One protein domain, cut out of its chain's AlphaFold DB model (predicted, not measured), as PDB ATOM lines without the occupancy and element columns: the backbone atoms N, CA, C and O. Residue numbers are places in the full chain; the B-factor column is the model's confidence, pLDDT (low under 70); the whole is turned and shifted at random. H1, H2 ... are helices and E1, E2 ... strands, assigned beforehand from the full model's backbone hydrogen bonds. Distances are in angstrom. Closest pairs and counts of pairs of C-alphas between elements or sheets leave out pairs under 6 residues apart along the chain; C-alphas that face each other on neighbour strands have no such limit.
ATOM      1  N   LEU A 102     -35.854  30.377  -6.082       98.00
ATOM      2  CA  LEU A 102     -34.425  30.684  -6.121       98.00
ATOM      3  C   LEU A 102     -34.183  32.029  -5.436       98.00
ATOM      4  O   LEU A 102     -34.909  32.983  -5.702       98.00
ATOM      5  N   VAL A 103     -33.159  32.098  -4.595       97.62
ATOM      6  CA  VAL A 103     -32.738  33.298  -3.876       97.62
ATOM      7  C   VAL A 103     -31.251  33.522  -4.099       97.62
ATOM      8  O   VAL A 103     -30.445  32.594  -4.002       97.62
ATOM      9  N   LYS A 104     -30.894  34.774  -4.356       97.56
ATOM     10  CA  LYS A 104     -29.528  35.280  -4.454       97.56
ATOM     11  C   LYS A 104     -29.316  36.327  -3.368       97.56
ATOM     12  O   LYS A 104     -30.112  37.259  -3.247       97.56
ATOM     13  N   ILE A 105     -28.250  36.186  -2.588       96.62
ATOM     14  CA  ILE A 105     -27.892  37.108  -1.508       96.62
ATOM     15  C   ILE A 105     -26.634  37.880  -1.892       96.62
ATOM     16  O   ILE A 105     -25.611  37.293  -2.254       96.62
ATOM     17  N   TYR A 106     -26.700  39.197  -1.748       96.25
ATOM     18  CA  TYR A 106     -25.596  40.121  -1.982       96.25
ATOM     19  C   TYR A 106     -25.333  40.936  -0.726       96.25
ATOM     20  O   TYR A 106     -26.271  41.278  -0.018       96.25
ATOM     21  N   THR A 107     -24.080  41.305  -0.470       94.25
ATOM     22  CA  THR A 107     -23.703  42.199   0.645       94.25
ATOM     23  C   THR A 107     -23.813  43.683   0.307       94.25
ATOM     24  O   THR A 107     -23.703  44.534   1.191       94.25
ATOM     25  N   LEU A 108     -24.041  43.998  -0.971       92.06
ATOM     26  CA  LEU A 108     -24.288  45.347  -1.457       92.06
ATOM     27  C   LEU A 108     -25.766  45.709  -1.284       92.06
ATOM     28  O   LEU A 108     -26.643  45.022  -1.803       92.06
ATOM     29  N   LEU A 109     -26.017  46.823  -0.601       89.06
ATOM     30  CA  LEU A 109     -27.344  47.417  -0.473       89.06
ATOM     31  C   LEU A 109     -27.641  48.251  -1.727       89.06
ATOM     32  O   LEU A 109     -26.921  49.201  -2.037       89.06
ATOM     33  N   SER A 110     -28.661  47.841  -2.473       87.31
ATOM     34  CA  SER A 110     -29.090  48.421  -3.749       87.31
ATOM     35  C   SER A 110     -30.566  48.102  -3.983       87.31
ATOM     36  O   SER A 110     -30.988  46.983  -3.696       87.31
ATOM     37  N   ASP A 111     -31.340  49.052  -4.511       85.50
ATOM     38  CA  ASP A 111     -32.749  48.829  -4.872       85.50
ATOM     39  C   ASP A 111     -32.911  47.825  -6.033       85.50
ATOM     40  O   ASP A 111     -33.916  47.122  -6.112       85.50
ATOM     41  N   ASP A 112     -31.904  47.728  -6.907       92.50
ATOM     42  CA  ASP A 112     -31.863  46.812  -8.051       92.50
ATOM     43  C   ASP A 112     -30.824  45.694  -7.849       92.50
ATOM     44  O   ASP A 112     -29.802  45.907  -7.178       92.50
ATOM     45  N   GLU A 113     -31.051  44.525  -8.473       94.00
ATOM     46  CA  GLU A 113     -30.085  43.416  -8.466       94.00
ATOM     47  C   GLU A 113     -28.750  43.882  -9.083       94.00
ATOM     48  O   GLU A 113     -28.724  44.370 -10.219       94.00
ATOM     49  N   PRO A 114     -27.620  43.748  -8.365       93.25
ATOM     50  CA  PRO A 114     -26.332  44.185  -8.882       93.25
ATOM     51  C   PRO A 114     -25.777  43.213  -9.932       93.25
ATOM     52  O   PRO A 114     -25.921  41.999  -9.812       93.25
ATOM     53  N   ASP A 115     -25.029  43.738 -10.906       93.81
ATOM     54  CA  ASP A 115     -24.259  42.940 -11.879       93.81
ATOM     55  C   ASP A 115     -22.978  42.372 -11.229       93.81
ATOM     56  O   ASP A 115     -21.847  42.729 -11.560       93.81
ATOM     57  N   LEU A 116     -23.159  41.546 -10.200       93.31
ATOM     58  CA  LEU A 116     -22.107  40.931  -9.397       93.31
ATOM     59  C   LEU A 116     -22.417  39.449  -9.188       93.31
ATOM     60  O   LEU A 116     -23.532  38.983  -9.390       93.31
ATOM     61  N   LYS A 117     -21.416  38.689  -8.747       94.94
ATOM     62  CA  LYS A 117     -21.663  37.330  -8.266       94.94
ATOM     63  C   LYS A 117     -22.299  37.406  -6.867       94.94
ATOM     64  O   LYS A 117     -21.741  38.121  -6.033       94.94
ATOM     65  N   PRO A 118     -23.389  36.672  -6.585       96.25
ATOM     66  CA  PRO A 118     -23.948  36.618  -5.241       96.25
ATOM     67  C   PRO A 118     -22.993  35.921  -4.267       96.25
ATOM     68  O   PRO A 118     -22.262  34.993  -4.636       96.25
ATOM     69  N   GLU A 119     -23.031  36.352  -3.009       95.62
ATOM     70  CA  GLU A 119     -22.305  35.702  -1.910       95.62
ATOM     71  C   GLU A 119     -22.891  34.320  -1.621       95.62
ATOM     72  O   GLU A 119     -22.174  33.384  -1.259       95.62
ATOM     73  N   TRP A 120     -24.201  34.184  -1.820       96.75
ATOM     74  CA  TRP A 120     -24.909  32.924  -1.695       96.75
ATOM     75  C   TRP A 120     -26.051  32.836  -2.706       96.75
ATOM     76  O   TRP A 120     -26.742  33.820  -2.961       96.75
ATOM     77  N   GLU A 121     -26.261  31.645  -3.257       97.25
ATOM     78  CA  GLU A 121     -27.349  31.340  -4.183       97.25
ATOM     79  C   GLU A 121     -27.873  29.926  -3.907       97.25
ATOM     80  O   GLU A 121     -27.086  28.992  -3.730       97.25
ATOM     81  N   GLY A 122     -29.195  29.777  -3.874       97.06
ATOM     82  CA  GLY A 122     -29.873  28.512  -3.606       97.06
ATOM     83  C   GLY A 122     -31.379  28.700  -3.456       97.06
ATOM     84  O   GLY A 122     -31.908  29.788  -3.673       97.06
ATOM     85  N   THR A 123     -32.097  27.643  -3.099       97.44
ATOM     86  CA  THR A 123     -33.543  27.723  -2.849       97.44
ATOM     87  C   THR A 123     -33.862  28.259  -1.450       97.44
ATOM     88  O   THR A 123     -33.050  28.140  -0.532       97.44
ATOM     89  N   VAL A 124     -35.065  28.802  -1.242       95.62
ATOM     90  CA  VAL A 124     -35.522  29.250   0.092       95.62
ATOM     91  C   VAL A 124     -35.449  28.121   1.128       95.62
ATOM     92  O   VAL A 124     -35.068  28.355   2.272       95.62
ATOM     93  N   GLU A 125     -35.762  26.882   0.739       95.38
ATOM     94  CA  GLU A 125     -35.645  25.730   1.641       95.38
ATOM     95  C   GLU A 125     -34.194  25.461   2.076       95.38
ATOM     96  O   GLU A 125     -33.941  25.042   3.207       95.38
ATOM     97  N   GLU A 126     -33.228  25.671   1.183       95.69
ATOM     98  CA  GLU A 126     -31.805  25.561   1.515       95.69
ATOM     99  C   GLU A 126     -31.355  26.725   2.399       95.69
ATOM    100  O   GLU A 126     -30.582  26.504   3.332       95.69
ATOM    101  N   LEU A 127     -31.879  27.929   2.155       93.75
ATOM    102  CA  LEU A 127     -31.593  29.120   2.950       93.75
ATOM    103  C   LEU A 127     -31.995  28.938   4.421       93.75
ATOM    104  O   LEU A 127     -31.189  29.239   5.292       93.75
ATOM    105  N   GLU A 128     -33.177  28.380   4.716       90.00
ATOM    106  CA  GLU A 128     -33.615  28.113   6.105       90.00
ATOM    107  C   GLU A 128     -32.699  27.157   6.874       90.00
ATOM    108  O   GLU A 128     -32.680  27.152   8.104       90.00
ATOM    109  N   LYS A 129     -31.964  26.307   6.155       90.50
ATOM    110  CA  LYS A 129     -31.056  25.314   6.743       90.50
ATOM    111  C   LYS A 129     -29.634  25.855   6.900       90.50
ATOM    112  O   LYS A 129     -28.774  25.120   7.384       90.50
ATOM    113  N   CYS A 130     -29.373  27.081   6.448       87.75
ATOM    114  CA  CYS A 130     -28.046  27.674   6.405       87.75
ATOM    115  C   CYS A 130     -27.970  28.960   7.230       87.75
ATOM    116  O   CYS A 130     -28.799  29.854   7.112       87.75
ATOM    117  N   ASP A 131     -26.860  29.133   7.940       86.69
ATOM    118  CA  ASP A 131     -26.573  30.343   8.716       86.69
ATOM    119  C   ASP A 131     -25.921  31.440   7.853       86.69
ATOM    120  O   ASP A 131     -24.868  31.989   8.192       86.69
ATOM    121  N   VAL A 132     -26.485  31.713   6.669       87.12
ATOM    122  CA  VAL A 132     -25.949  32.731   5.743       87.12
ATOM    123  C   VAL A 132     -25.972  34.104   6.409       87.12
ATOM    124  O   VAL A 132     -24.964  34.804   6.411       87.12
ATOM    125  N   PHE A 133     -27.095  34.458   7.035       87.00
ATOM    126  CA  PHE A 133     -27.298  35.781   7.624       87.00
ATOM    127  C   PHE A 133     -26.496  36.020   8.906       87.00
ATOM    128  O   PHE A 133     -26.176  37.164   9.203       87.00
ATOM    129  N   GLU A 134     -26.083  34.974   9.629       85.44
ATOM    130  CA  GLU A 134     -25.219  35.135  10.812       85.44
ATOM    131  C   GLU A 134     -23.811  35.646  10.458       85.44
ATOM    132  O   GLU A 134     -23.071  36.104  11.328       85.44
ATOM    133  N   LYS A 135     -23.420  35.548   9.182       86.12
ATOM    134  CA  LYS A 135     -22.079  35.897   8.690       86.12
ATOM    135  C   LYS A 135     -22.049  37.199   7.894       86.12
ATOM    136  O   LYS A 135     -20.969  37.601   7.465       86.12
ATOM    137  N   LEU A 136     -23.204  37.823   7.666       88.06
ATOM    138  CA  LEU A 136     -23.349  39.007   6.826       88.06
ATOM    139  C   LEU A 136     -23.897  40.170   7.658       88.06
ATOM    140  O   LEU A 136     -25.043  40.129   8.091       88.06
ATOM    141  N   ASP A 137     -23.098  41.223   7.842       87.94
ATOM    142  CA  ASP A 137     -23.550  42.454   8.511       87.94
ATOM    143  C   ASP A 137     -24.636  43.189   7.707       87.94
ATOM    144  O   ASP A 137     -25.587  43.721   8.276       87.94
ATOM    145  N   THR A 138     -24.498  43.212   6.379       93.50
ATOM    146  CA  THR A 138     -25.448  43.834   5.453       93.50
ATOM    147  C   THR A 138     -25.770  42.885   4.313       93.50
ATOM    148  O   THR A 138     -24.869  42.225   3.789       93.50
ATOM    149  N   TRP A 139     -27.039  42.819   3.910       95.44
ATOM    150  CA  TRP A 139     -27.468  41.989   2.793       95.44
ATOM    151  C   TRP A 139     -28.733  42.500   2.097       95.44
ATOM    152  O   TRP A 139     -29.617  43.058   2.737       95.44
ATOM    153  N   ASN A 140     -28.833  42.224   0.796       96.31
ATOM    154  CA  ASN A 140     -30.068  42.249   0.015       96.31
ATOM    155  C   ASN A 140     -30.305  40.878  -0.621       96.31
ATOM    156  O   ASN A 140     -29.366  40.226  -1.088       96.31
ATOM    157  N   ALA A 141     -31.566  40.454  -0.635       96.75
ATOM    158  CA  ALA A 141     -32.011  39.208  -1.238       96.75
ATOM    159  C   ALA A 141     -32.822  39.494  -2.501       96.75
ATOM    160  O   ALA A 141     -33.759  40.287  -2.449       96.75
ATOM    161  N   PHE A 142     -32.508  38.820  -3.600       97.56
ATOM    162  CA  PHE A 142     -33.268  38.885  -4.850       97.56
ATOM    163  C   PHE A 142     -33.659  37.485  -5.308       97.56
ATOM    164  O   PHE A 142     -33.015  36.510  -4.914       97.56
ATOM    165  N   ASP A 143     -34.700  37.364  -6.126       96.50
ATOM    166  CA  ASP A 143     -35.040  36.086  -6.749       96.50
ATOM    167  C   ASP A 143     -34.254  35.819  -8.046       96.50
ATOM    168  O   ASP A 143     -33.328  36.539  -8.429       96.50
ATOM    169  N   GLY A 144     -34.610  34.731  -8.733       94.75
ATOM    170  CA  GLY A 144     -34.018  34.372 -10.020       94.75
ATOM    171  C   GLY A 144     -34.301  35.362 -11.155       94.75
ATOM    172  O   GLY A 144     -33.556  35.360 -12.136       94.75
ATOM    173  N   GLU A 145     -35.332  36.197 -11.025       94.94
ATOM    174  CA  GLU A 145     -35.748  37.203 -12.010       94.94
ATOM    175  C   GLU A 145     -35.249  38.616 -11.655       94.94
ATOM    176  O   GLU A 145     -35.411  39.541 -12.451       94.94
ATOM    177  N   GLY A 146     -34.601  38.772 -10.497       95.06
ATOM    178  CA  GLY A 146     -34.047  40.034 -10.011       95.06
ATOM    179  C   GLY A 146     -35.031  40.869  -9.195       95.06
ATOM    180  O   GLY A 146     -34.770  42.046  -8.942       95.06
ATOM    181  N   TYR A 147     -36.154  40.296  -8.753       95.19
ATOM    182  CA  TYR A 147     -37.077  40.981  -7.851       95.19
ATOM    183  C   TYR A 147     -36.536  40.999  -6.428       95.19
ATOM    184  O   TYR A 147     -36.051  39.991  -5.918       95.19
ATOM    185  N   TRP A 148     -36.649  42.151  -5.770       95.88
ATOM    186  CA  TRP A 148     -36.165  42.339  -4.409       95.88
ATOM    187  C   TRP A 148     -37.074  41.632  -3.392       95.88
ATOM    188  O   TRP A 148     -38.279  41.879  -3.328       95.88
ATOM    189  N   LEU A 149     -36.487  40.739  -2.597       95.62
ATOM    190  CA  LEU A 149     -37.187  39.848  -1.671       95.62
ATOM    191  C   LEU A 149     -37.066  40.268  -0.207       95.62
ATOM    192  O   LEU A 149     -37.936  39.929   0.596       95.62
ATOM    193  N   GLY A 150     -35.988  40.959   0.153       94.88
ATOM    194  CA  GLY A 150     -35.705  41.329   1.533       94.88
ATOM    195  C   GLY A 150     -34.355  42.012   1.695       94.88
ATOM    196  O   GLY A 150     -33.530  42.045   0.774       94.88
ATOM    197  N   THR A 151     -34.122  42.539   2.890       95.31
ATOM    198  CA  THR A 151     -32.885  43.243   3.227       95.31
ATOM    199  C   THR A 151     -32.552  43.125   4.710       95.31
ATOM    200  O   THR A 151     -33.433  42.954   5.547       95.31
ATOM    201  N   SER A 152     -31.268  43.239   5.046       93.56
ATOM    202  CA  SER A 152     -30.807  43.409   6.425       93.56
ATOM    203  C   SER A 152     -31.229  44.740   7.031       93.56
ATOM    204  O   SER A 152     -31.254  44.862   8.259       93.56
ATOM    205  N   GLU A 153     -31.463  45.749   6.189       87.19
ATOM    206  CA  GLU A 153     -31.902  47.057   6.652       87.19
ATOM    207  C   GLU A 153     -33.339  46.956   7.174       87.19
ATOM    208  O   GLU A 153     -34.145  46.210   6.632       87.19
ATOM    209  N   PHE A 154     -33.643  47.725   8.224       64.69
ATOM    210  CA  PHE A 154     -34.925  47.751   8.950       64.69
ATOM    211  C   PHE A 154     -35.153  46.607   9.953       64.69
ATOM    212  O   PHE A 154     -34.914  45.415   9.654       64.69
TER     213      PHE A 154
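This is residues 102 to 154 of the 154 residues of an uncharacterized protein of Vibrio crassostreae (UniProt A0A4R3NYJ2). With little regular structure, the domain is a small twisted sheet of four short strands, E2, E1, E3, E4 in order, antiparallel, with two long loops and the short helix H1 near E2. The 53 printed residues run E1, E2, H1, E3, E4; 21 are in named elements, mostly strand. It is compact, with a radius of gyration of the C-alphas of 10.0 A, spanning 26 by 23 by 20 A.

E1, residues 102 to 106, and E2, residues 120 to 123, form a hairpin, with N 103 and O 122 2.8 A apart, within hydrogen-bond range. H1, residues 124 to 127, is on the sheet, over none of its strands, at a height over the sheet of 7.6 A; it is too short for an O i to N i+4 pair. E3, residues 140 to 143, is the antiparallel neighbour of E1, with N 104 and O 142 at 2.8 A. E2, H1 and E3 make a split strand-helix-strand unit, two strands running the same way with E1 between them, its crossover right-handed. E3 and E4, residues 148 to 151, form a hairpin, with N 141 and O 150 at 2.9 A.

E1 runs 13.6 A from C-alpha 102 at (-34.425, 30.684, -6.121); E4 ends at C-alpha 151, (-32.885, 43.243, 3.227).

The printed part has no cut. The links E1 to E2 and H1 to E3 are long. Residue 154 is under 70.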